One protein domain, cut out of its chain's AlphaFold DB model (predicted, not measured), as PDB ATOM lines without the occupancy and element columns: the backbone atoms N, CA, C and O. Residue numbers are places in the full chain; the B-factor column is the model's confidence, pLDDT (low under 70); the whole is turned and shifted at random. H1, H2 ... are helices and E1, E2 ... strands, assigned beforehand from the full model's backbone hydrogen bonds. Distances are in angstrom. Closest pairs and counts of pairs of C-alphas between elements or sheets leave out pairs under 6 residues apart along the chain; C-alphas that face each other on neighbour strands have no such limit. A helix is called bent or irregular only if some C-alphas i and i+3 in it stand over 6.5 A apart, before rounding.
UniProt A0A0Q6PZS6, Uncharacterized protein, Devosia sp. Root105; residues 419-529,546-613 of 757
ATOM      1  N   ASP A 419     -40.969 -50.708  14.050       89.25
ATOM      2  CA  ASP A 419     -42.176 -51.500  14.185       89.25
ATOM      3  C   ASP A 419     -43.236 -50.773  15.035       89.25
ATOM      4  O   ASP A 419     -43.028 -49.696  15.610       89.25
ATOM      5  N   VAL A 420     -44.421 -51.377  15.089       90.88
ATOM      6  CA  VAL A 420     -45.580 -50.862  15.823       90.88
ATOM      7  C   VAL A 420     -45.343 -50.819  17.342       90.88
ATOM      8  O   VAL A 420     -45.685 -49.796  17.946       90.88
ATOM      9  N   PRO A 421     -44.762 -51.853  17.991       90.25
ATOM     10  CA  PRO A 421     -44.360 -51.777  19.395       90.25
ATOM     11  C   PRO A 421     -43.499 -50.553  19.737       90.25
ATOM     12  O   PRO A 421     -43.816 -49.857  20.703       90.25
ATOM     13  N   HIS A 422     -42.466 -50.257  18.948       89.25
ATOM     14  CA  HIS A 422     -41.573 -49.114  19.156       89.25
ATOM     15  C   HIS A 422     -42.288 -47.781  18.929       89.25
ATOM     16  O   HIS A 422     -42.122 -46.846  19.724       89.25
ATOM     17  N   ALA A 423     -43.134 -47.698  17.897       92.81
ATOM     18  CA  ALA A 423     -43.977 -46.530  17.660       92.81
ATOM     19  C   ALA A 423     -44.878 -46.254  18.868       92.81
ATOM     20  O   ALA A 423     -44.907 -45.142  19.390       92.81
ATOM     21  N   PHE A 424     -45.575 -47.274  19.368       92.19
ATOM     22  CA  PHE A 424     -46.416 -47.150  20.552       92.19
ATOM     23  C   PHE A 424     -45.628 -46.807  21.808       92.19
ATOM     24  O   PHE A 424     -46.047 -45.928  22.557       92.19
ATOM     25  N   ALA A 425     -44.507 -47.483  22.049       87.94
ATOM     26  CA  ALA A 425     -43.676 -47.244  23.217       87.94
ATOM     27  C   ALA A 425     -43.130 -45.817  23.242       87.94
ATOM     28  O   ALA A 425     -42.975 -45.282  24.323       87.94
ATOM     29  N   THR A 426     -42.878 -45.204  22.085       91.06
ATOM     30  CA  THR A 426     -42.377 -43.827  21.995       91.06
ATOM     31  C   THR A 426     -43.505 -42.803  22.037       91.06
ATOM     32  O   THR A 426     -43.502 -41.895  22.861       91.06
ATOM     33  N   LEU A 427     -44.497 -42.941  21.154       92.69
ATOM     34  CA  LEU A 427     -45.569 -41.958  20.989       92.69
ATOM     35  C   LEU A 427     -46.513 -41.902  22.195       92.69
ATOM     36  O   LEU A 427     -47.159 -40.876  22.407       92.69
ATOM     37  N   MET A 428     -46.618 -43.004  22.948       92.50
ATOM     38  CA  MET A 428     -47.446 -43.126  24.152       92.50
ATOM     39  C   MET A 428     -46.610 -43.176  25.447       92.50
ATOM     40  O   MET A 428     -47.136 -43.543  26.500       92.50
ATOM     41  N   GLU A 429     -45.321 -42.824  25.403       90.44
ATOM     42  CA  GLU A 429     -44.558 -42.499  26.615       90.44
ATOM     43  C   GLU A 429     -44.901 -41.071  27.047       90.44
ATOM     44  O   GLU A 429     -45.051 -40.178  26.216       90.44
ATOM     45  N   GLY A 430     -45.116 -40.868  28.346       90.50
ATOM     46  CA  GLY A 430     -45.698 -39.642  28.876       90.50
ATOM     47  C   GLY A 430     -44.832 -38.400  28.670       90.50
ATOM     48  O   GLY A 430     -45.390 -37.346  28.382       90.50
ATOM     49  N   PHE A 431     -43.505 -38.504  28.793       92.00
ATOM     50  CA  PHE A 431     -42.603 -37.380  28.532       92.00
ATOM     51  C   PHE A 431     -42.594 -37.008  27.046       92.00
ATOM     52  O   PHE A 431     -42.880 -35.863  26.702       92.00
ATOM     53  N   TRP A 432     -42.344 -37.965  26.149       92.81
ATOM     54  CA  TRP A 432     -42.297 -37.676  24.713       92.81
ATOM     55  C   TRP A 432     -43.641 -37.231  24.157       92.81
ATOM     56  O   TRP A 432     -43.689 -36.335  23.314       92.81
ATOM     57  N   HIS A 433     -44.739 -37.808  24.648       92.56
ATOM     58  CA  HIS A 433     -46.082 -37.346  24.322       92.56
ATOM     59  C   HIS A 433     -46.244 -35.857  24.644       92.56
ATOM     60  O   HIS A 433     -46.610 -35.099  23.742       92.56
ATOM     61  N   ASP A 434     -45.916 -35.434  25.870       91.19
ATOM     62  CA  ASP A 434     -46.000 -34.036  26.308       91.19
ATOM     63  C   ASP A 434     -45.090 -33.128  25.454       91.19
ATOM     64  O   ASP A 434     -45.542 -32.090  24.956       91.19
ATOM     65  N   GLU A 435     -43.846 -33.543  25.191       92.88
ATOM     66  CA  GLU A 435     -42.909 -32.787  24.351       92.88
ATOM     67  C   GLU A 435     -43.418 -32.619  22.917       92.88
ATOM     68  O   GLU A 435     -43.349 -31.521  22.359       92.88
ATOM     69  N   PHE A 436     -44.016 -33.649  22.312       92.69
ATOM     70  CA  PHE A 436     -44.622 -33.509  20.987       92.69
ATOM     71  C   PHE A 436     -45.773 -32.499  20.993       92.69
ATOM     72  O   PHE A 436     -45.908 -31.729  20.035       92.69
ATOM     73  N   GLN A 437     -46.578 -32.436  22.062       88.44
ATOM     74  CA  GLN A 437     -47.628 -31.418  22.179       88.44
ATOM     75  C   GLN A 437     -47.029 -30.005  22.171       88.44
ATOM     76  O   GLN A 437     -47.531 -29.139  21.446       88.44
ATOM     77  N   VAL A 438     -45.945 -29.783  22.925       88.69
ATOM     78  CA  VAL A 438     -45.218 -28.500  22.989       88.69
ATOM     79  C   VAL A 438     -44.571 -28.156  21.646       88.69
ATOM     80  O   VAL A 438     -44.667 -27.015  21.188       88.69
ATOM     81  N   LEU A 439     -43.998 -29.150  20.963       90.31
ATOM     82  CA  LEU A 439     -43.387 -29.031  19.635       90.31
ATOM     83  C   LEU A 439     -44.405 -28.844  18.494       90.31
ATOM     84  O   LEU A 439     -44.020 -28.708  17.334       90.31
ATOM     85  N   GLY A 440     -45.702 -28.773  18.808       85.56
ATOM     86  CA  GLY A 440     -46.748 -28.338  17.883       85.56
ATOM     87  C   GLY A 440     -47.799 -29.389  17.539       85.56
ATOM     88  O   GLY A 440     -48.768 -29.038  16.861       85.56
ATOM     89  N   ALA A 441     -47.665 -30.628  18.026       85.38
ATOM     90  CA  ALA A 441     -48.667 -31.685  17.856       85.38
ATOM     91  C   ALA A 441     -49.962 -31.417  18.652       85.38
ATOM     92  O   ALA A 441     -50.986 -32.060  18.417       85.38
ATOM     93  N   GLY A 442     -49.939 -30.441  19.565       76.81
ATOM     94  CA  GLY A 442     -51.105 -30.011  20.324       76.81
ATOM     95  C   GLY A 442     -52.189 -29.335  19.489       76.81
ATOM     96  O   GLY A 442     -51.935 -28.603  18.529       76.81
ATOM     97  N   LEU A 443     -53.443 -29.547  19.894       65.69
ATOM     98  CA  LEU A 443     -54.591 -28.873  19.292       65.69
ATOM     99  C   LEU A 443     -54.554 -27.366  19.562       65.69
ATOM    100  O   LEU A 443     -54.431 -26.921  20.704       65.69
ATOM    101  N   LEU A 444     -54.804 -26.578  18.513       58.97
ATOM    102  CA  LEU A 444     -54.961 -25.122  18.609       58.97
ATOM    103  C   LEU A 444     -56.058 -24.690  19.587       58.97
ATOM    104  O   LEU A 444     -55.943 -23.650  20.228       58.97
ATOM    105  N   GLU A 445     -57.113 -25.494  19.717       55.75
ATOM    106  CA  GLU A 445     -58.254 -25.225  20.597       55.75
ATOM    107  C   GLU A 445     -57.876 -25.250  22.088       55.75
ATOM    108  O   GLU A 445     -58.561 -24.641  22.908       55.75
ATOM    109  N   ARG A 446     -56.753 -25.894  22.442       54.22
ATOM    110  CA  ARG A 446     -56.197 -25.938  23.805       54.22
ATOM    111  C   ARG A 446     -55.202 -24.812  24.103       54.22
ATOM    112  O   ARG A 446     -54.607 -24.807  25.175       54.22
ATOM    113  N   ARG A 447     -55.058 -23.833  23.205       62.97
ATOM    114  CA  ARG A 447     -54.424 -22.532  23.478       62.97
ATOM    115  C   ARG A 447     -55.536 -21.513  23.788       62.97
ATOM    116  O   ARG A 447     -55.926 -20.749  22.898       62.97
ATOM    117  N   PRO A 448     -56.134 -21.517  25.002       61.06
ATOM    118  CA  PRO A 448     -57.259 -20.637  25.338       61.06
ATOM    119  C   PRO A 448     -56.883 -19.157  25.223       61.06
ATOM    120  O   PRO A 448     -57.722 -18.324  24.878       61.06
ATOM    121  N   ASP A 449     -55.613 -18.833  25.446       66.50
ATOM    122  CA  ASP A 449     -54.996 -17.535  25.198       66.50
ATOM    123  C   ASP A 449     -55.140 -17.108  23.731       66.50
ATOM    124  O   ASP A 449     -55.532 -15.976  23.434       66.50
ATOM    125  N   LEU A 450     -54.893 -18.029  22.803       65.81
ATOM    126  CA  LEU A 450     -54.943 -17.772  21.377       65.81
ATOM    127  C   LEU A 450     -56.381 -17.705  20.862       65.81
ATOM    128  O   LEU A 450     -56.717 -16.768  20.140       65.81
ATOM    129  N   ALA A 451     -57.254 -18.621  21.286       68.75
ATOM    130  CA  ALA A 451     -58.681 -18.543  20.977       68.75
ATOM    131  C   ALA A 451     -59.269 -17.204  21.458       68.75
ATOM    132  O   ALA A 451     -59.950 -16.504  20.705       68.75
ATOM    133  N   THR A 452     -58.913 -16.776  22.672       75.44
ATOM    134  CA  THR A 452     -59.323 -15.480  23.232       75.44
ATOM    135  C   THR A 452     -58.745 -14.301  22.443       75.44
ATOM    136  O   THR A 452     -59.454 -13.325  22.188       75.44
ATOM    137  N   ARG A 453     -57.482 -14.374  21.999       73.31
ATOM    138  CA  ARG A 453     -56.851 -13.363  21.125       73.31
ATOM    139  C   ARG A 453     -57.514 -13.269  19.752       73.31
ATOM    140  O   ARG A 453     -57.734 -12.163  19.260       73.31
ATOM    141  N   VAL A 454     -57.849 -14.395  19.130       74.25
ATOM    142  CA  VAL A 454     -58.528 -14.424  17.827       74.25
ATOM    143  C   VAL A 454     -59.938 -13.858  17.970       74.25
ATOM    144  O   VAL A 454     -60.303 -12.944  17.234       74.25
ATOM    145  N   VAL A 455     -60.697 -14.298  18.978       76.31
ATOM    146  CA  VAL A 455     -62.044 -13.780  19.264       76.31
ATOM    147  C   VAL A 455     -62.016 -12.283  19.578       76.31
ATOM    148  O   VAL A 455     -62.852 -11.540  19.066       76.31
ATOM    149  N   SER A 456     -61.056 -11.800  20.373       79.06
ATOM    150  CA  SER A 456     -60.933 -10.365  20.664       79.06
ATOM    151  C   SER A 456     -60.553  -9.553  19.421       79.06
ATOM    152  O   SER A 456     -61.104  -8.474  19.203       79.06
ATOM    153  N   THR A 457     -59.701 -10.094  18.548       77.25
ATOM    154  CA  THR A 457     -59.353  -9.484  17.254       77.25
ATOM    155  C   THR A 457     -60.564  -9.412  16.323       77.25
ATOM    156  O   THR A 457     -60.801  -8.366  15.714       77.25
ATOM    157  N   ILE A 458     -61.364 -10.482  16.255       75.75
ATOM    158  CA  ILE A 458     -62.625 -10.528  15.503       75.75
ATOM    159  C   ILE A 458     -63.595  -9.470  16.044       75.75
ATOM    160  O   ILE A 458     -64.071  -8.634  15.278       75.75
ATOM    161  N   ARG A 459     -63.827  -9.429  17.364       78.25
ATOM    162  CA  ARG A 459     -64.707  -8.437  18.012       78.25
ATOM    163  C   ARG A 459     -64.280  -7.002  17.722       78.25
ATOM    164  O   ARG A 459     -65.112  -6.170  17.368       78.25
ATOM    165  N   ASN A 460     -62.982  -6.717  17.824       78.00
ATOM    166  CA  ASN A 460     -62.438  -5.388  17.562       78.00
ATOM    167  C   ASN A 460     -62.627  -4.959  16.101       78.00
ATOM    168  O   ASN A 460     -62.973  -3.806  15.851       78.00
ATOM    169  N   ARG A 461     -62.443  -5.870  15.139       73.00
ATOM    170  CA  ARG A 461     -62.578  -5.561  13.704       73.00
ATOM    171  C   ARG A 461     -64.020  -5.531  13.202       73.00
ATOM    172  O   ARG A 461     -64.301  -4.822  12.240       73.00
ATOM    173  N   LEU A 462     -64.928  -6.251  13.859       74.44
ATOM    174  CA  LEU A 462     -66.370  -6.180  13.598       74.44
ATOM    175  C   LEU A 462     -67.055  -5.021  14.348       74.44
ATOM    176  O   LEU A 462     -68.238  -4.780  14.141       74.44
ATOM    177  N   GLY A 463     -66.344  -4.298  15.224       74.94
ATOM    178  CA  GLY A 463     -66.905  -3.193  16.016       74.94
ATOM    179  C   GLY A 463     -67.860  -3.632  17.137       74.94
ATOM    180  O   GLY A 463     -68.451  -2.790  17.809       74.94
ATOM    181  N   GLN A 464     -67.991  -4.938  17.376       77.25
ATOM    182  CA  GLN A 464     -68.899  -5.538  18.355       77.25
ATOM    183  C   GLN A 464     -68.120  -5.902  19.625       77.25
ATOM    184  O   GLN A 464     -67.722  -7.047  19.842       77.25
ATOM    185  N   LYS A 465     -67.841  -4.888  20.453       72.19
ATOM    186  CA  LYS A 465     -67.007  -5.030  21.662       72.19
ATOM    187  C   LYS A 465     -67.715  -5.745  22.820       72.19
ATOM    188  O   LYS A 465     -67.041  -6.307  23.680       72.19
ATOM    189  N   THR A 466     -69.048  -5.744  22.840       70.69
ATOM    190  CA  THR A 466     -69.883  -6.359  23.882       70.69
ATOM    191  C   THR A 466     -71.063  -7.113  23.264       70.69
ATOM    192  O   THR A 466     -71.582  -6.718  22.222       70.69
ATOM    193  N   GLY A 467     -71.491  -8.203  23.911       69.81
ATOM    194  CA  GLY A 467     -72.599  -9.051  23.450       69.81
ATOM    195  C   GLY A 467     -72.200 -10.174  22.472       69.81
ATOM    196  O   GLY A 467     -71.016 -10.340  22.160       69.81
ATOM    197  N   PRO A 468     -73.171 -10.998  22.030       70.62
ATOM    198  CA  PRO A 468     -72.945 -12.053  21.044       70.62
ATOM    199  C   PRO A 468     -72.588 -11.454  19.678       70.62
ATOM    200  O   PRO A 468     -73.229 -10.508  19.220       70.62
ATOM    201  N   VAL A 469     -71.569 -12.018  19.026       72.06
ATOM    202  CA  VAL A 469     -71.150 -11.581  17.688       72.06
ATOM    203  C   VAL A 469     -72.235 -11.981  16.689       72.06
ATOM    204  O   VAL A 469     -72.550 -13.162  16.569       72.06
ATOM    205  N   THR A 470     -72.818 -11.010  15.985       76.19
ATOM    206  CA  THR A 470     -73.823 -11.264  14.940       76.19
ATOM    207  C   THR A 470     -73.318 -10.754  13.601       76.19
ATOM    208  O   THR A 470     -72.965  -9.584  13.477       76.19
ATOM    209  N   LEU A 471     -73.277 -11.640  12.607       81.44
ATOM    210  CA  LEU A 471     -72.913 -11.317  11.228       81.44
ATOM    211  C   LEU A 471     -74.212 -11.069  10.458       81.44
ATOM    212  O   LEU A 471     -75.079 -11.942  10.424       81.44
ATOM    213  N   ARG A 472     -74.390  -9.871   9.904       80.06
ATOM    214  CA  ARG A 472     -75.627  -9.439   9.232       80.06
ATOM    215  C   ARG A 472     -75.417  -9.101   7.759       80.06
ATOM    216  O   ARG A 472     -76.392  -8.984   7.024       80.06
ATOM    217  N   THR A 473     -74.170  -8.928   7.329       81.56
ATOM    218  CA  THR A 473     -73.815  -8.470   5.981       81.56
ATOM    219  C   THR A 473     -72.689  -9.307   5.371       81.56
ATOM    220  O   THR A 473     -71.806  -9.788   6.076       81.56
ATOM    221  N   GLU A 474     -72.680  -9.437   4.041       79.94
ATOM    222  CA  GLU A 474     -71.602 -10.102   3.279       79.94
ATOM    223  C   GLU A 474     -70.213  -9.497   3.558       79.94
ATOM    224  O   GLU A 474     -69.203 -10.194   3.611       79.94
ATOM    225  N   THR A 475     -70.146  -8.190   3.822       79.19
ATOM    226  CA  THR A 475     -68.895  -7.501   4.170       79.19
ATOM    227  C   THR A 475     -68.361  -7.896   5.550       79.19
ATOM    228  O   THR A 475     -67.145  -7.941   5.743       79.19
ATOM    229  N   GLU A 476     -69.229  -8.220   6.511       77.81
ATOM    230  CA  GLU A 476     -68.825  -8.774   7.811       77.81
ATOM    231  C   GLU A 476     -68.329 -10.219   7.679       77.81
ATOM    232  O   GLU A 476     -67.335 -10.569   8.317       77.81
ATOM    233  N   PHE A 477     -68.948 -11.029   6.811       77.88
ATOM    234  CA  PHE A 477     -68.456 -12.373   6.480       77.88
ATOM    235  C   PHE A 477     -67.081 -12.326   5.803       77.88
ATOM    236  O   PHE A 477     -66.175 -13.051   6.218       77.88
ATOM    237  N   ALA A 478     -66.878 -11.429   4.833       78.44
ATOM    238  CA  ALA A 478     -65.583 -11.238   4.179       78.44
ATOM    239  C   ALA A 478     -64.489 -10.815   5.178       78.44
ATOM    240  O   ALA A 478     -63.406 -11.403   5.204       78.44
ATOM    241  N   ARG A 479     -64.787  -9.862   6.074       76.94
ATOM    242  CA  ARG A 479     -63.859  -9.443   7.141       76.94
ATOM    243  C   ARG A 479     -63.544 -10.568   8.120       76.94
ATOM    244  O   ARG A 479     -62.398 -10.689   8.545       76.94
ATOM    245  N   LEU A 480     -64.529 -11.384   8.493       81.94
ATOM    246  CA  LEU A 480     -64.289 -12.562   9.323       81.94
ATOM    247  C   LEU A 480     -63.352 -13.546   8.612       81.94
ATOM    248  O   LEU A 480     -62.401 -14.018   9.233       81.94
ATOM    249  N   GLY A 481     -63.578 -13.793   7.319       78.44
ATOM    250  CA  GLY A 481     -62.709 -14.618   6.480       78.44
ATOM    251  C   GLY A 481     -61.262 -14.122   6.471       78.44
ATOM    252  O   GLY A 481     -60.349 -14.893   6.753       78.44
ATOM    253  N   GLU A 482     -61.031 -12.827   6.250       79.94
ATOM    254  CA  GLU A 482     -59.686 -12.230   6.283       79.94
ATOM    255  C   GLU A 482     -59.003 -12.362   7.654       79.94
ATOM    256  O   GLU A 482     -57.805 -12.642   7.740       79.94
ATOM    257  N   VAL A 483     -59.748 -12.154   8.743       77.94
ATOM    258  CA  VAL A 483     -59.217 -12.286  10.108       77.94
ATOM    259  C   VAL A 483     -58.872 -13.733  10.422       77.94
ATOM    260  O   VAL A 483     -57.801 -13.985  10.974       77.94
ATOM    261  N   ALA A 484     -59.739 -14.671  10.041       78.56
ATOM    262  CA  ALA A 484     -59.497 -16.098  10.190       78.56
ATOM    263  C   ALA A 484     -58.267 -16.538   9.383       78.56
ATOM    264  O   ALA A 484     -57.418 -17.240   9.923       78.56
ATOM    265  N   LEU A 485     -58.111 -16.066   8.141       77.31
ATOM    266  CA  LEU A 485     -56.941 -16.355   7.307       77.31
ATOM    267  C   LEU A 485     -55.648 -15.777   7.893       77.31
ATOM    268  O   LEU A 485     -54.633 -16.468   7.910       77.31
ATOM    269  N   ARG A 486     -55.666 -14.544   8.419       74.94
ATOM    270  CA  ARG A 486     -54.485 -13.950   9.071       74.94
ATOM    271  C   ARG A 486     -54.113 -14.697  10.354       74.94
ATOM    272  O   ARG A 486     -52.940 -14.992  10.550       74.94
ATOM    273  N   ALA A 487     -55.093 -15.050  11.185       70.00
ATOM    274  CA  ALA A 487     -54.859 -15.863  12.378       70.00
ATOM    275  C   ALA A 487     -54.318 -17.255  12.013       70.00
ATOM    276  O   ALA A 487     -53.360 -17.723  12.619       70.00
ATOM    277  N   ALA A 488     -54.870 -17.895  10.980       70.88
ATOM    278  CA  ALA A 488     -54.381 -19.175  10.478       70.88
ATOM    279  C   ALA A 488     -52.946 -19.080   9.926       70.88
ATOM    280  O   ALA A 488     -52.159 -20.001  10.127       70.88
ATOM    281  N   ALA A 489     -52.589 -17.972   9.269       69.62
ATOM    282  CA  ALA A 489     -51.232 -17.722   8.786       69.62
ATOM    283  C   ALA A 489     -50.234 -17.532   9.940       69.62
ATOM    284  O   ALA A 489     -49.166 -18.139   9.917       69.62
ATOM    285  N   GLU A 490     -50.596 -16.768  10.977       66.81
ATOM    286  CA  GLU A 490     -49.787 -16.629  12.201       66.81
ATOM    287  C   GLU A 490     -49.579 -17.990  12.890       66.81
ATOM    288  O   GLU A 490     -48.471 -18.315  13.309       66.81
ATOM    289  N   LEU A 491     -50.613 -18.835  12.914       65.94
ATOM    290  CA  LEU A 491     -50.573 -20.182  13.495       65.94
ATOM    291  C   LEU A 491     -49.783 -21.220  12.697       65.94
ATOM    292  O   LEU A 491     -49.421 -22.256  13.255       65.94
ATOM    293  N   ARG A 492     -49.589 -20.993  11.397       64.31
ATOM    294  CA  ARG A 492     -48.741 -21.830  10.537       64.31
ATOM    295  C   ARG A 492     -47.286 -21.361  10.525       64.31
ATOM    296  O   ARG A 492     -46.417 -22.159  10.206       64.31
ATOM    297  N   ALA A 493     -47.022 -20.092  10.846       58.88
ATOM    298  CA  ALA A 493     -45.685 -19.504  10.787       58.88
ATOM    299  C   ALA A 493     -44.789 -19.872  11.985       58.88
ATOM    300  O   ALA A 493     -43.566 -19.861  11.858       58.88
ATOM    301  N   GLU A 494     -45.367 -20.207  13.140       63.97
ATOM    302  CA  GLU A 494     -44.602 -20.652  14.308       63.97
ATOM    303  C   GLU A 494     -44.508 -22.180  14.330       63.97
ATOM    304  O   GLU A 494     -45.393 -22.855  14.847       63.97
ATOM    305  N   THR A 495     -43.429 -22.734  13.769       70.50
ATOM    306  CA  THR A 495     -43.003 -24.104  14.094       70.50
ATOM    307  C   THR A 495     -42.252 -24.044  15.423       70.50
ATOM    308  O   THR A 495     -41.154 -23.468  15.452       70.50
ATOM    309  N   PRO A 496     -42.824 -24.561  16.524       82.88
ATOM    310  CA  PRO A 496     -42.164 -24.521  17.819       82.88
ATOM    311  C   PRO A 496     -40.859 -25.317  17.755       82.88
ATOM    312  O   PRO A 496     -40.782 -26.347  17.086       82.88
ATOM    313  N   ALA A 497     -39.831 -24.807  18.423       90.12
ATOM    314  CA  ALA A 497     -38.580 -25.507  18.669       90.12
ATOM    315  C   ALA A 497     -38.297 -25.459  20.167       90.12
ATOM    316  O   ALA A 497     -38.806 -24.566  20.850       90.12
ATOM    317  N   ARG A 498     -37.500 -26.407  20.644       92.38
ATOM    318  CA  ARG A 498     -37.095 -26.524  22.045       92.38
ATOM    319  C   ARG A 498     -35.586 -26.671  22.119       92.38
ATOM    320  O   ARG A 498     -35.041 -27.448  21.332       92.38
ATOM    321  N   SER A 499     -34.930 -25.948  23.020       94.19
ATOM    322  CA  SER A 499     -33.487 -26.112  23.212       94.19
ATOM    323  C   SER A 499     -33.187 -27.416  23.952       94.19
ATOM    324  O   SER A 499     -34.037 -27.958  24.667       94.19
ATOM    325  N   TYR A 500     -31.965 -27.923  23.807       94.12
ATOM    326  CA  TYR A 500     -31.500 -29.074  24.578       94.12
ATOM    327  C   TYR A 500     -31.651 -28.843  26.089       94.12
ATOM    328  O   TYR A 500     -32.154 -29.715  26.793       94.12
ATOM    329  N   GLY A 501     -31.269 -27.661  26.591       93.62
ATOM    330  CA  GLY A 501     -31.395 -27.318  28.006       93.62
ATOM    331  C   GLY A 501     -32.839 -27.361  28.520       93.62
ATOM    332  O   GLY A 501     -33.067 -27.815  29.641       93.62
ATOM    333  N   GLU A 502     -33.817 -26.953  27.704       93.94
ATOM    334  CA  GLU A 502     -35.245 -27.065  28.039       93.94
ATOM    335  C   GLU A 502     -35.689 -28.533  28.128       93.94
ATOM    336  O   GLU A 502     -36.300 -28.926  29.122       93.94
ATOM    337  N   LEU A 503     -35.328 -29.361  27.140       92.94
ATOM    338  CA  LEU A 503     -35.635 -30.799  27.149       92.94
ATOM    339  C   LEU A 503     -34.995 -31.515  28.345       92.94
ATOM    340  O   LEU A 503     -35.641 -32.335  28.994       92.94
ATOM    341  N   ALA A 504     -33.742 -31.188  28.664       91.88
ATOM    342  CA  ALA A 504     -33.014 -31.771  29.787       91.88
ATOM    343  C   ALA A 504     -33.636 -31.408  31.142       91.88
ATOM    344  O   ALA A 504     -33.701 -32.251  32.042       91.88
ATOM    345  N   ALA A 505     -34.119 -30.172  31.291       91.94
ATOM    346  CA  ALA A 505     -34.816 -29.735  32.495       91.94
ATOM    347  C   ALA A 505     -36.142 -30.492  32.688       91.94
ATOM    348  O   ALA A 505     -36.380 -31.031  33.775       91.94
ATOM    349  N   ASP A 506     -36.955 -30.595  31.636       91.12
ATOM    350  CA  ASP A 506     -38.259 -31.263  31.689       91.12
ATOM    351  C   ASP A 506     -38.102 -32.785  31.865       91.12
ATOM    352  O   ASP A 506     -38.827 -33.404  32.651       91.12
ATOM    353  N   TRP A 507     -37.082 -33.391  31.242       90.19
ATOM    354  CA  TRP A 507     -36.726 -34.797  31.457       90.19
ATOM    355  C   TRP A 507     -36.365 -35.064  32.914       90.19
ATOM    356  O   TRP A 507     -36.913 -35.970  33.547       90.19
ATOM    357  N   LYS A 508     -35.476 -34.240  33.482       88.56
ATOM    358  CA  LYS A 508     -35.072 -34.349  34.885       88.56
ATOM    359  C   LYS A 508     -36.276 -34.243  35.818       88.56
ATOM    360  O   LYS A 508     -36.392 -35.043  36.748       88.56
ATOM    361  N   GLN A 509     -37.185 -33.303  35.561       88.50
ATOM    362  CA  GLN A 509     -38.418 -33.180  36.333       88.50
ATOM    363  C   GLN A 509     -39.274 -34.452  36.235       88.50
ATOM    364  O   GLN A 509     -39.709 -34.970  37.266       88.50
ATOM    365  N   SER A 510     -39.475 -34.987  35.028       86.44
ATOM    366  CA  SER A 510     -40.246 -36.217  34.801       86.44
ATOM    367  C   SER A 510     -39.658 -37.415  35.564       86.44
ATOM    368  O   SER A 510     -40.379 -38.131  36.265       86.44
ATOM    369  N   VAL A 511     -38.330 -37.581  35.527       84.31
ATOM    370  CA  VAL A 511     -37.596 -38.615  36.279       84.31
ATOM    371  C   VAL A 511     -37.815 -38.459  37.788       84.31
ATOM    372  O   VAL A 511     -38.108 -39.437  38.480       84.31
ATOM    373  N   GLU A 512     -37.683 -37.241  38.320       84.88
ATOM    374  CA  GLU A 512     -37.879 -36.961  39.746       84.88
ATOM    375  C   GLU A 512     -39.319 -37.240  40.202       84.88
ATOM    376  O   GLU A 512     -39.532 -37.775  41.294       84.88
ATOM    377  N   GLU A 513     -40.316 -36.891  39.390       85.00
ATOM    378  CA  GLU A 513     -41.728 -37.177  39.656       85.00
ATOM    379  C   GLU A 513     -42.012 -38.681  39.654       85.00
ATOM    380  O   GLU A 513     -42.671 -39.189  40.569       85.00
ATOM    381  N   TRP A 514     -41.468 -39.412  38.681       83.88
ATOM    382  CA  TRP A 514     -41.586 -40.865  38.613       83.88
ATOM    383  C   TRP A 514     -40.957 -41.548  39.834       83.88
ATOM    384  O   TRP A 514     -41.603 -42.383  40.471       83.88
ATOM    385  N   LEU A 515     -39.745 -41.138  40.230       79.00
ATOM    386  CA  LEU A 515     -39.063 -41.661  41.419       79.00
ATOM    387  C   LEU A 515     -39.867 -41.426  42.704       79.00
ATOM    388  O   LEU A 515     -39.897 -42.299  43.572       79.00
ATOM    389  N   LYS A 516     -40.537 -40.273  42.830       83.00
ATOM    390  CA  LYS A 516     -41.412 -39.967  43.975       83.00
ATOM    391  C   LYS A 516     -42.659 -40.849  44.008       83.00
ATOM    392  O   LYS A 516     -43.112 -41.196  45.096       83.00
ATOM    393  N   ARG A 517     -43.233 -41.174  42.846       80.25
ATOM    394  CA  ARG A 517     -44.489 -41.932  42.736       80.25
ATOM    395  C   ARG A 517     -44.285 -43.442  42.854       80.25
ATOM    396  O   ARG A 517     -44.991 -44.089  43.623       80.25
ATOM    397  N   ASP A 518     -43.333 -43.982  42.096       71.81
ATOM    398  CA  ASP A 518     -43.195 -45.421  41.832       71.81
ATOM    399  C   ASP A 518     -41.898 -46.023  42.419       71.81
ATOM    400  O   ASP A 518     -41.645 -47.226  42.296       71.81
ATOM    401  N   GLY A 519     -41.060 -45.213  43.076       62.56
ATOM    402  CA  GLY A 519     -39.802 -45.652  43.675       62.56
ATOM    403  C   GLY A 519     -40.010 -46.593  44.865       62.56
ATOM    404  O   GLY A 519     -40.225 -46.155  45.991       62.56
ATOM    405  N   THR A 520     -39.893 -47.904  44.647       57.28
ATOM    406  CA  THR A 520     -39.745 -48.866  45.755       57.28
ATOM    407  C   THR A 520     -38.318 -48.818  46.331       57.28
ATOM    408  O   THR A 520     -37.376 -48.534  45.587       57.28
ATOM    409  N   PRO A 521     -38.094 -49.183  47.612       52.38
ATOM    410  CA  PRO A 521     -36.750 -49.256  48.205       52.38
ATOM    411  C   PRO A 521     -35.796 -50.207  47.461       52.38
ATOM    412  O   PRO A 521     -34.584 -50.027  47.477       52.38
ATOM    413  N   GLN A 522     -36.337 -51.223  46.778       48.69
ATOM    414  CA  GLN A 522     -35.574 -52.155  45.941       48.69
ATOM    415  C   GLN A 522     -35.215 -51.579  44.572       48.69
ATOM    416  O   GLN A 522     -34.184 -51.965  44.038       48.69
ATOM    417  N   ILE A 523     -36.008 -50.659  44.014       53.09
ATOM    418  CA  ILE A 523     -35.621 -49.877  42.832       53.09
ATOM    419  C   ILE A 523     -34.570 -48.842  43.247       53.09
ATOM    420  O   ILE A 523     -33.524 -48.780  42.620       53.09
ATOM    421  N   GLN A 524     -34.748 -48.166  44.386       49.25
ATOM    422  CA  GLN A 524     -33.722 -47.290  44.971       49.25
ATOM    423  C   GLN A 524     -32.407 -48.033  45.295       49.25
ATOM    424  O   GLN A 524     -31.339 -47.442  45.187       49.25
ATOM    425  N   GLY A 525     -32.471 -49.326  45.649       43.47
ATOM    426  CA  GLY A 525     -31.305 -50.177  45.927       43.47
ATOM    427  C   GLY A 525     -30.696 -50.909  44.716       43.47
ATOM    428  O   GLY A 525     -29.485 -51.080  44.672       43.47
ATOM    429  N   ARG A 526     -31.490 -51.333  43.716       40.69
ATOM    430  CA  ARG A 526     -31.002 -51.941  42.451       40.69
ATOM    431  C   ARG A 526     -30.484 -50.909  41.451       40.69
ATOM    432  O   ARG A 526     -29.686 -51.268  40.596       40.69
ATOM    433  N   MET A 527     -30.890 -49.647  41.577       45.66
ATOM    434  CA  MET A 527     -30.314 -48.523  40.828       45.66
ATOM    435  C   MET A 527     -28.857 -48.219  41.216       45.66
ATOM    436  O   MET A 527     -28.255 -47.341  40.613       45.66
ATOM    437  N   ALA A 528     -28.289 -48.937  42.194       39.09
ATOM    438  CA  ALA A 528     -26.894 -48.793  42.584       39.09
ATOM    439  C   ALA A 528     -25.912 -49.599  41.715       39.09
ATOM    440  O   ALA A 528     -24.766 -49.186  41.634       39.09
ATOM    441  N   VAL A 529     -26.299 -50.713  41.075       41.09
ATOM    442  CA  VAL A 529     -25.377 -51.499  40.228       41.09
ATOM    443  C   VAL A 529     -26.163 -52.383  39.246       41.09
ATOM    444  O   VAL A 529     -26.810 -53.348  39.657       41.09
ATOM    445  N   TYR A 546     -27.373 -43.524  35.717       56.09
ATOM    446  CA  TYR A 546     -28.636 -42.767  35.762       56.09
ATOM    447  C   TYR A 546     -29.659 -42.836  34.586       56.09
ATOM    448  O   TYR A 546     -29.329 -42.877  33.411       56.09
ATOM    449  N   PRO A 547     -30.973 -42.675  34.871       60.44
ATOM    450  CA  PRO A 547     -31.969 -42.312  33.850       60.44
ATOM    451  C   PRO A 547     -31.732 -40.928  33.214       60.44
ATOM    452  O   PRO A 547     -32.332 -40.608  32.195       60.44
ATOM    453  N   ALA A 548     -30.891 -40.084  33.826       59.38
ATOM    454  CA  ALA A 548     -30.539 -38.759  33.317       59.38
ATOM    455  C   ALA A 548     -29.743 -38.835  32.003       59.38
ATOM    456  O   ALA A 548     -30.003 -38.039  31.106       59.38
ATOM    457  N   ASP A 549     -28.883 -39.846  31.856       70.00
ATOM    458  CA  ASP A 549     -28.020 -40.018  30.680       70.00
ATOM    459  C   ASP A 549     -28.779 -40.669  29.500       70.00
ATOM    460  O   ASP A 549     -28.235 -40.871  28.419       70.00
ATOM    461  N   TYR A 550     -30.069 -40.983  29.689       80.56
ATOM    462  CA  TYR A 550     -30.923 -41.621  28.685       80.56
ATOM    463  C   TYR A 550     -31.506 -40.642  27.653       80.56
ATOM    464  O   TYR A 550     -31.915 -41.057  26.566       80.56
ATOM    465  N   LEU A 551     -31.557 -39.344  27.974       88.56
ATOM    466  CA  LEU A 551     -32.140 -38.342  27.082       88.56
ATOM    467  C   LEU A 551     -31.373 -38.239  25.757       88.56
ATOM    468  O   LEU A 551     -32.000 -38.151  24.704       88.56
ATOM    469  N   ASP A 552     -30.043 -38.309  25.798       90.31
ATOM    470  CA  ASP A 552     -29.190 -38.181  24.612       90.31
ATOM    471  C   ASP A 552     -29.415 -39.326  23.608       90.31
ATOM    472  O   ASP A 552     -29.777 -39.031  22.461       90.31
ATOM    473  N   PRO A 553     -29.322 -40.617  24.005       88.88
ATOM    474  CA  PRO A 553     -29.698 -41.731  23.135       88.88
ATOM    475  C   PRO A 553     -31.131 -41.634  22.608       88.88
ATOM    476  O   PRO A 553     -31.381 -41.952  21.448       88.88
ATOM    477  N   ALA A 554     -32.081 -41.180  23.431       90.19
ATOM    478  CA  ALA A 554     -33.472 -41.035  23.018       90.19
ATOM    479  C   ALA A 554     -33.646 -39.942  21.949       90.19
ATOM    480  O   ALA A 554     -34.286 -40.179  20.927       90.19
ATOM    481  N   ILE A 555     -33.039 -38.766  22.134       93.38
ATOM    482  CA  ILE A 555     -33.036 -37.694  21.128       93.38
ATOM    483  C   ILE A 555     -32.373 -38.183  19.840       93.38
ATOM    484  O   ILE A 555     -32.922 -37.975  18.756       93.38
ATOM    485  N   GLN A 556     -31.222 -38.851  19.942       93.06
ATOM    486  CA  GLN A 556     -30.520 -39.390  18.782       93.06
ATOM    487  C   GLN A 556     -31.395 -40.400  18.025       93.06
ATOM    488  O   GLN A 556     -31.577 -40.255  16.817       93.06
ATOM    489  N   TYR A 557     -32.015 -41.342  18.738       92.12
ATOM    490  CA  TYR A 557     -32.950 -42.322  18.184       92.12
ATOM    491  C   TYR A 557     -34.092 -41.659  17.395       92.12
ATOM    492  O   TYR A 557     -34.435 -42.109  16.295       92.12
ATOM    493  N   LEU A 558     -34.664 -40.571  17.927       94.62
ATOM    494  CA  LEU A 558     -35.733 -39.813  17.271       94.62
ATOM    495  C   LEU A 558     -35.237 -39.001  16.068       94.62
ATOM    496  O   LEU A 558     -35.967 -38.865  15.085       94.62
ATOM    497  N   CYS A 559     -34.018 -38.465  16.126       94.88
ATOM    498  CA  CYS A 559     -33.399 -37.739  15.019       94.88
ATOM    499  C   CYS A 559     -33.067 -38.661  13.838       94.88
ATOM    500  O   CYS A 559     -33.384 -38.330  12.696       94.88
ATOM    501  N   GLU A 560     -32.498 -39.841  14.095       93.44
ATOM    502  CA  GLU A 560     -32.177 -40.849  13.068       93.44
ATOM    503  C   GLU A 560     -33.413 -41.294  12.278       93.44
ATOM    504  O   GLU A 560     -33.342 -41.571  11.082       93.44
ATOM    505  N   ARG A 561     -34.568 -41.306  12.946       93.06
ATOM    506  CA  ARG A 561     -35.876 -41.671  12.387       93.06
ATOM    507  C   ARG A 561     -36.656 -40.494  11.819       93.06
ATOM    508  O   ARG A 561     -37.809 -40.646  11.424       93.06
ATOM    509  N   GLN A 562     -36.046 -39.309  11.794       94.50
ATOM    510  CA  GLN A 562     -36.683 -38.073  11.349       94.50
ATOM    511  C   GLN A 562     -37.997 -37.786  12.093       94.50
ATOM    512  O   GLN A 562     -38.902 -37.169  11.539       94.50
ATOM    513  N   VAL A 563     -38.130 -38.242  13.341       95.25
ATOM    514  CA  VAL A 563     -39.231 -37.868  14.240       95.25
ATOM    515  C   VAL A 563     -38.945 -36.488  14.828       95.25
ATOM    516  O   VAL A 563     -39.837 -35.637  14.896       95.25
ATOM    517  N   LEU A 564     -37.679 -36.254  15.179       95.56
ATOM    518  CA  LEU A 564     -37.126 -34.952  15.523       95.56
ATOM    519  C   LEU A 564     -36.101 -34.509  14.472       95.56
ATOM    520  O   LEU A 564     -35.473 -35.320  13.799       95.56
ATOM    521  N   PHE A 565     -35.919 -33.200  14.355       95.19
ATOM    522  CA  PHE A 565     -34.866 -32.580  13.568       95.19
ATOM    523  C   PHE A 565     -34.031 -31.681  14.469       95.19
ATOM    524  O   PHE A 565     -34.560 -30.750  15.082       95.19
ATOM    525  N   GLN A 566     -32.726 -31.940  14.507       95.19
ATOM    526  CA  GLN A 566     -31.745 -31.097  15.180       95.19
ATOM    527  C   GLN A 566     -31.384 -29.892  14.299       95.19
ATOM    528  O   GLN A 566     -31.240 -30.002  13.074       95.19
ATOM    529  N   GLY A 567     -31.222 -28.726  14.913       94.19
ATOM    530  CA  GLY A 567     -30.831 -27.511  14.211       94.19
ATOM    531  C   GLY A 567     -30.671 -26.320  15.140       94.19
ATOM    532  O   GLY A 567     -30.482 -26.470  16.342       94.19
ATOM    533  N   TYR A 568     -30.719 -25.128  14.556       91.38
ATOM    534  CA  TYR A 568     -30.559 -23.878  15.282       91.38
ATOM    535  C   TYR A 568     -31.602 -22.847  14.848       91.38
ATOM    536  O   TYR A 568     -31.774 -22.563  13.651       91.38
ATOM    537  N   HIS A 569     -32.293 -22.265  15.823       89.88
ATOM    538  CA  HIS A 569     -33.270 -21.209  15.628       89.88
ATOM    539  C   HIS A 569     -32.638 -19.825  15.814       89.88
ATOM    540  O   HIS A 569     -32.025 -19.519  16.833       89.88
ATOM    541  N   TRP A 570     -32.824 -18.923  14.844       89.31
ATOM    542  CA  TRP A 570     -32.224 -17.590  14.913       89.31
ATOM    543  C   TRP A 570     -33.059 -16.500  14.258       89.31
ATOM    544  O   TRP A 570     -33.696 -16.685  13.224       89.31
ATOM    545  N   THR A 571     -33.009 -15.301  14.834       91.19
ATOM    546  CA  THR A 571     -33.690 -14.125  14.279       91.19
ATOM    547  C   THR A 571     -32.724 -13.318  13.418       91.19
ATOM    548  O   THR A 571     -31.628 -12.962  13.858       91.19
ATOM    549  N   CYS A 572     -33.114 -13.020  12.178       91.75
ATOM    550  CA  CYS A 572     -32.318 -12.182  11.289       91.75
ATOM    551  C   CYS A 572     -32.266 -10.744  11.818       91.75
ATOM    552  O   CYS A 572     -33.301 -10.114  11.991       91.75
ATOM    553  N   GLN A 573     -31.071 -10.187  12.009       93.12
ATOM    554  CA  GLN A 573     -30.919  -8.808  12.496       93.12
ATOM    555  C   GLN A 573     -31.317  -7.745  11.455       93.12
ATOM    556  O   GLN A 573     -31.529  -6.592  11.813       93.12
ATOM    557  N   THR A 574     -31.425  -8.117  10.172       93.50
ATOM    558  CA  THR A 574     -31.807  -7.197   9.089       93.50
ATOM    559  C   THR A 574     -33.320  -7.109   8.907       93.50
ATOM    560  O   THR A 574     -33.867  -6.013   8.859       93.50
ATOM    561  N   CYS A 575     -34.005  -8.252   8.773       91.88
ATOM    562  CA  CYS A 575     -35.442  -8.293   8.475       91.88
ATOM    563  C   CYS A 575     -36.305  -8.840   9.621       91.88
ATOM    564  O   CYS A 575     -37.516  -8.957   9.457       91.88
ATOM    565  N   PHE A 576     -35.699  -9.208  10.753       89.75
ATOM    566  CA  PHE A 576     -36.362  -9.805  11.921       89.75
ATOM    567  C   PHE A 576     -37.110 -11.117  11.647       89.75
ATOM    568  O   PHE A 576     -37.836 -11.605  12.511       89.75
ATOM    569  N   ASN A 577     -36.899 -11.736  10.479       88.25
ATOM    570  CA  ASN A 577     -37.441 -13.058  10.197       88.25
ATOM    571  C   ASN A 577     -36.841 -14.092  11.158       88.25
ATOM    572  O   ASN A 577     -35.618 -14.129  11.336       88.25
ATOM    573  N   LYS A 578     -37.690 -14.943  11.737       88.25
ATOM    574  CA  LYS A 578     -37.281 -16.125  12.500       88.25
ATOM    575  C   LYS A 578     -36.903 -17.226  11.508       88.25
ATOM    576  O   LYS A 578     -37.724 -17.638  10.693       88.25
ATOM    577  N   ASN A 579     -35.653 -17.664  11.539       88.94
ATOM    578  CA  ASN A 579     -35.108 -18.683  10.651       88.94
ATOM    579  C   ASN A 579     -34.798 -19.948  11.448       88.94
ATOM    580  O   ASN A 579     -34.535 -19.902  12.649       88.94
ATOM    581  N   TRP A 580     -34.796 -21.066  10.736       91.06
ATOM    582  CA  TRP A 580     -34.350 -22.357  11.228       91.06
ATOM    583  C   TRP A 580     -33.304 -22.901  10.272       91.06
ATOM    584  O   TRP A 580     -33.544 -22.937   9.064       91.06
ATOM    585  N   SER A 581     -32.176 -23.330  10.820       91.88
ATOM    586  CA  SER A 581     -31.120 -24.005  10.078       91.88
ATOM    587  C   SER A 581     -30.973 -25.413  10.649       91.88
ATOM    588  O   SER A 581     -30.473 -25.565  11.758       91.88
ATOM    589  N   GLY A 582     -31.439 -26.435   9.927       91.44
ATOM    590  CA  GLY A 582     -31.205 -27.833  10.317       91.44
ATOM    591  C   GLY A 582     -29.724 -28.202  10.194       91.44
ATOM    592  O   GLY A 582     -29.006 -27.542   9.442       91.44
ATOM    593  N   VAL A 583     -29.279 -29.254  10.886       90.94
ATOM    594  CA  VAL A 583     -27.868 -29.704  10.880       90.94
ATOM    595  C   VAL A 583     -27.305 -29.870   9.464       90.94
ATOM    596  O   VAL A 583     -26.211 -29.390   9.186       90.94
ATOM    597  N   GLU A 584     -28.074 -30.444   8.537       85.06
ATOM    598  CA  GLU A 584     -27.666 -30.615   7.130       85.06
ATOM    599  C   GLU A 584     -27.428 -29.286   6.389       85.06
ATOM    600  O   GLU A 584     -26.673 -29.227   5.420       85.06
ATOM    601  N   GLY A 585     -28.073 -28.207   6.839       82.31
ATOM    602  CA  GLY A 585     -27.953 -26.862   6.280       82.31
ATOM    603  C   GLY A 585     -26.922 -25.978   6.985       82.31
ATOM    604  O   GLY A 585     -26.778 -24.810   6.616       82.31
ATOM    605  N   LEU A 586     -26.220 -26.486   8.005       85.94
ATOM    606  CA  LEU A 586     -25.203 -25.724   8.727       85.94
ATOM    607  C   LEU A 586     -23.854 -25.788   7.998       85.94
ATOM    608  O   LEU A 586     -23.196 -26.820   7.935       85.94
ATOM    609  N   GLY A 587     -23.436 -24.645   7.447       85.88
ATOM    610  CA  GLY A 587     -22.112 -24.440   6.855       85.88
ATOM    611  C   GLY A 587     -21.228 -23.521   7.703       85.88
ATOM    612  O   GLY A 587     -21.318 -23.483   8.923       85.88
ATOM    613  N   ARG A 588     -20.381 -22.707   7.061       88.69
ATOM    614  CA  ARG A 588     -19.649 -21.623   7.760       88.69
ATOM    615  C   ARG A 588     -20.553 -20.437   8.119       88.69
ATOM    616  O   ARG A 588     -20.240 -19.659   9.018       88.69
ATOM    617  N   SER A 589     -21.661 -20.292   7.401       90.44
ATOM    618  CA  SER A 589     -22.649 -19.234   7.575       90.44
ATOM    619  C   SER A 589     -24.057 -19.773   7.344       90.44
ATOM    620  O   SER A 589     -24.248 -20.680   6.539       90.44
ATOM    621  N   MET A 590     -25.032 -19.178   8.019       92.19
ATOM    622  CA  MET A 590     -26.464 -19.386   7.824       92.19
ATOM    623  C   MET A 590     -27.043 -18.198   7.066       92.19
ATOM    624  O   MET A 590     -26.690 -17.054   7.356       92.19
ATOM    625  N   GLU A 591     -27.960 -18.447   6.138       93.44
ATOM    626  CA  GLU A 591     -28.621 -17.397   5.363       93.44
ATOM    627  C   GLU A 591     -30.076 -17.229   5.782       93.44
ATOM    628  O   GLU A 591     -30.801 -18.200   5.994       93.44
ATOM    629  N   CYS A 592     -30.530 -15.979   5.879       92.25
ATOM    630  CA  CYS A 592     -31.940 -15.716   6.122       92.25
ATOM    631  C   CYS A 592     -32.778 -16.177   4.920       92.25
ATOM    632  O   CYS A 592     -32.518 -15.762   3.790       92.25
ATOM    633  N   SER A 593     -33.838 -16.951   5.161       89.88
ATOM    634  CA  SER A 593     -34.714 -17.466   4.098       89.88
ATOM    635  C   SER A 593     -35.454 -16.367   3.323       89.88
ATOM    636  O   SER A 593     -35.860 -16.590   2.184       89.88
ATOM    637  N   VAL A 594     -35.593 -15.176   3.918       92.25
ATOM    638  CA  VAL A 594     -36.287 -14.020   3.331       92.25
ATOM    639  C   VAL A 594     -35.310 -13.053   2.664       92.25
ATOM    640  O   VAL A 594     -35.354 -12.873   1.451       92.25
ATOM    641  N   CYS A 595     -34.421 -12.419   3.435       94.00
ATOM    642  CA  CYS A 595     -33.557 -11.351   2.916       94.00
ATOM    643  C   CYS A 595     -32.168 -11.825   2.475       94.00
ATOM    644  O   CYS A 595     -31.363 -10.999   2.055       94.00
ATOM    645  N   ARG A 596     -31.870 -13.127   2.597       94.81
ATOM    646  CA  ARG A 596     -30.585 -13.751   2.232       94.81
ATOM    647  C   ARG A 596     -29.354 -13.200   2.960       94.81
ATOM    648  O   ARG A 596     -28.237 -13.571   2.624       94.81
ATOM    649  N   THR A 597     -29.529 -12.368   3.990       95.06
ATOM    650  CA  THR A 597     -28.410 -11.922   4.832       95.06
ATOM    651  C   THR A 597     -27.750 -13.132   5.484       95.06
ATOM    652  O   THR A 597     -28.419 -13.891   6.194       95.06
ATOM    653  N   ALA A 598     -26.446 -13.281   5.259       92.12
ATOM    654  CA  ALA A 598     -25.629 -14.315   5.872       92.12
ATOM    655  C   ALA A 598     -25.163 -13.900   7.279       92.12
ATOM    656  O   ALA A 598     -24.818 -12.743   7.522       92.12
ATOM    657  N   ARG A 599     -25.115 -14.859   8.201       90.50
ATOM    658  CA  ARG A 599     -24.557 -14.730   9.555       90.50
ATOM    659  C   ARG A 599     -23.650 -15.934   9.831       90.50
ATOM    660  O   ARG A 599     -23.993 -17.025   9.386       90.50
ATOM    661  N   PRO A 600     -22.526 -15.797  10.552       90.62
ATOM    662  CA  PRO A 600     -21.757 -16.962  10.993       90.62
ATOM    663  C   PRO A 600     -22.607 -17.908  11.857       90.62
ATOM    664  O   PRO A 600     -23.477 -17.455  12.607       90.62
ATOM    665  N   VAL A 601     -22.345 -19.212  11.747       88.44
ATOM    666  CA  VAL A 601     -22.923 -20.230  12.643       88.44
ATOM    667  C   VAL A 601     -22.431 -19.975  14.077       88.44
ATOM    668  O   VAL A 601     -21.265 -19.607  14.254       88.44
ATOM    669  N   PRO A 602     -23.295 -20.096  15.100       86.06
ATOM    670  CA  PRO A 602     -22.884 -19.953  16.496       86.06
ATOM    671  C   PRO A 602     -21.864 -21.022  16.908       86.06
ATOM    672  O   PRO A 602     -21.913 -22.154  16.441       86.06
ATOM    673  N   VAL A 603     -20.933 -20.655  17.793       81.81
ATOM    674  CA  VAL A 603     -19.854 -21.552  18.250       81.81
ATOM    675  C   VAL A 603     -20.209 -22.266  19.558       81.81
ATOM    676  O   VAL A 603     -19.759 -23.382  19.780       81.81
ATOM    677  N   SER A 604     -20.990 -21.622  20.427       82.31
ATOM    678  CA  SER A 604     -21.246 -22.073  21.803       82.31
ATOM    679  C   SER A 604     -22.728 -22.149  22.163       82.31
ATOM    680  O   SER A 604     -23.050 -22.256  23.343       82.31
ATOM    681  N   ASP A 605     -23.619 -22.011  21.184       83.25
ATOM    682  CA  ASP A 605     -25.051 -22.025  21.468       83.25
ATOM    683  C   ASP A 605     -25.566 -23.466  21.534       83.25
ATOM    684  O   ASP A 605     -25.015 -24.367  20.898       83.25
ATOM    685  N   GLU A 606     -26.623 -23.676  22.317       88.38
ATOM    686  CA  GLU A 606     -27.274 -24.978  22.432       88.38
ATOM    687  C   GLU A 606     -27.975 -25.380  21.130       88.38
ATOM    688  O   GLU A 606     -28.414 -24.542  20.338       88.38
ATOM    689  N   TRP A 607     -28.103 -26.691  20.935       93.06
ATOM    690  CA  TRP A 607     -28.917 -27.250  19.866       93.06
ATOM    691  C   TRP A 607     -30.399 -27.075  20.166       93.06
ATOM    692  O   TRP A 607     -30.841 -27.281  21.295       93.06
ATOM    693  N   ASP A 608     -31.160 -26.773  19.123       94.50
ATOM    694  CA  ASP A 608     -32.610 -26.787  19.150       94.50
ATOM    695  C   ASP A 608     -33.143 -28.032  18.433       94.50
ATOM    696  O   ASP A 608     -32.523 -28.567  17.505       94.50
ATOM    697  N   PHE A 609     -34.352 -28.439  18.808       95.31
ATOM    698  CA  PHE A 609     -35.060 -29.573  18.228       95.31
ATOM    699  C   PHE A 609     -36.457 -29.176  17.774       95.31
ATOM    700  O   PHE A 609     -37.159 -28.406  18.435       95.31
ATOM    701  N   ARG A 610     -36.873 -29.719  16.629       93.75
ATOM    702  CA  ARG A 610     -38.227 -29.577  16.080       93.75
ATOM    703  C   ARG A 610     -38.827 -30.933  15.774       93.75
ATOM    704  O   ARG A 610     -38.135 -31.797  15.251       93.75
ATOM    705  N   ALA A 611     -40.121 -31.091  16.028       93.62
ATOM    706  CA  ALA A 611     -40.848 -32.269  15.573       93.62
ATOM    707  C   ALA A 611     -41.020 -32.265  14.050       93.62
ATOM    708  O   ALA A 611     -41.088 -31.211  13.407       93.62
ATOM    709  N   ASN A 612     -41.133 -33.458  13.475       93.75
ATOM    710  CA  ASN A 612     -41.468 -33.622  12.072       93.75
ATOM    711  C   ASN A 612     -42.827 -32.985  11.752       93.75
ATOM    712  O   ASN A 612     -43.835 -33.287  12.392       93.75
ATOM    713  N   GLY A 613     -42.866 -32.126  10.729       91.25
ATOM    714  CA  GLY A 613     -44.095 -31.458  10.296       91.25
ATOM    715  C   GLY A 613     -45.213 -32.437   9.929       91.25
ATOM    716  O   GLY A 613     -46.373 -32.171  10.227       91.25
TER     717      GLY A 613
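Overview. This is residues 419 to 529 and 546 to 613 of the 757 residues of an uncharacterized protein of Devosia sp. Root105 (UniProt A0A0Q6PZS6). The model is three-branched: the helical hairpin H3 and H4 makes an arm at one end of the longest axis, H5, H6 and H7 make the other end, and a small lobe of strands with E1 to E4 lies off to one side. H2 and E5 are nearest the middle, and residues 419 to 425, of which 420 to 425 belong to H1, stick out. The printed part has 179 residues with seven named helices, H1 to H7, followed by five named strands, E1 to E5, in two antiparallel sheets, E2 E1 E5 and E3 E4; the class is mostly helix. The whole is loose, with a radius of gyration of the C-alphas of 22.0 A, and elongated, spanning 73 by 45 by 30 A.

Along the chain. H1, residues 420 to 427, begins at C-alpha 420 (-45.580, -50.862, 15.823). H2 is residues 430 to 441, H3 448 to 462 with a length of 20.7 A, H4 474 to 493 with 28.6 A, H5 500 to 518 with 26.5 A, H6 521 to 526 and H7 547 to 560 with 20.8 A. H2 is only just irregular: C-alphas 438 and 441 are 7.0 A apart. E1, residues 564 to 571, is 21.1 A long and bends by 55 degrees at residue 567. E2 is residues 578 to 582, E3 589 to 591, E4 598 to 600 and E5 608 to 611, ending at C-alpha 611 (-40.848, -32.269, 15.573).

Arrangement. The strongly twisted sheet E2 E1 E5 has E1 as its inner strand. E1 pairs with E5 over residues 564 to 567, with N 565 and O 610 at 2.8 A, and with E2, its hairpin partner, over 567 to 571, with N 568 and O 581 at 2.8 A. H2 and H7 are on one face of this sheet, making two layers, helices on one face of a sheet; H7 stands up from it, 61 degrees out of the local plane. The closest C-alphas of H2 and E5 are those of Leu 439 and Ala 611, 5.8 A apart. H5 only grazes the sheet with residues 500 to 503, and its residues 504 to 511 touch H7 at a steep tilt of 52 degrees, closest at the C-alphas of Lys 508 and Ala 548, 6.5 A. H1 and H2 touch only at the corner, and only just, with 3 pairs of C-alphas within 8 A, the closest those of Leu 427 and His 433 at 5.7 A. H3 and H4 touch as a helical hairpin, opposite ways at a shallow tilt of 33 degrees, only just short of steep, closest at the C-alphas of Ile 458 and Val 483, 6.6 A. H6 touches no helix. In the hairpin E3 and E4, N 590 and O 599 are 2.8 A apart, within hydrogen-bond range. Every O i to N i+4 pair is within range in H1, H3, H4, H5 and H6; H2 has 7 of 8 and H7 7 of 10.

Size, cuts and confidence. The C-alphas of Thr 473 and Val 529 are the two farthest apart, at 73.3 A. Residues 530 to 545 are not printed, and C-alphas 529 and 546 are 10.3 A apart across this cut. Of the links printed whole, H3 to H4 is long. The mean pLDDT of the printed part is 81.6; it is under 70 in residues 443 to 451, 467, 489 to 494, 519 to 529 and 546 to 548.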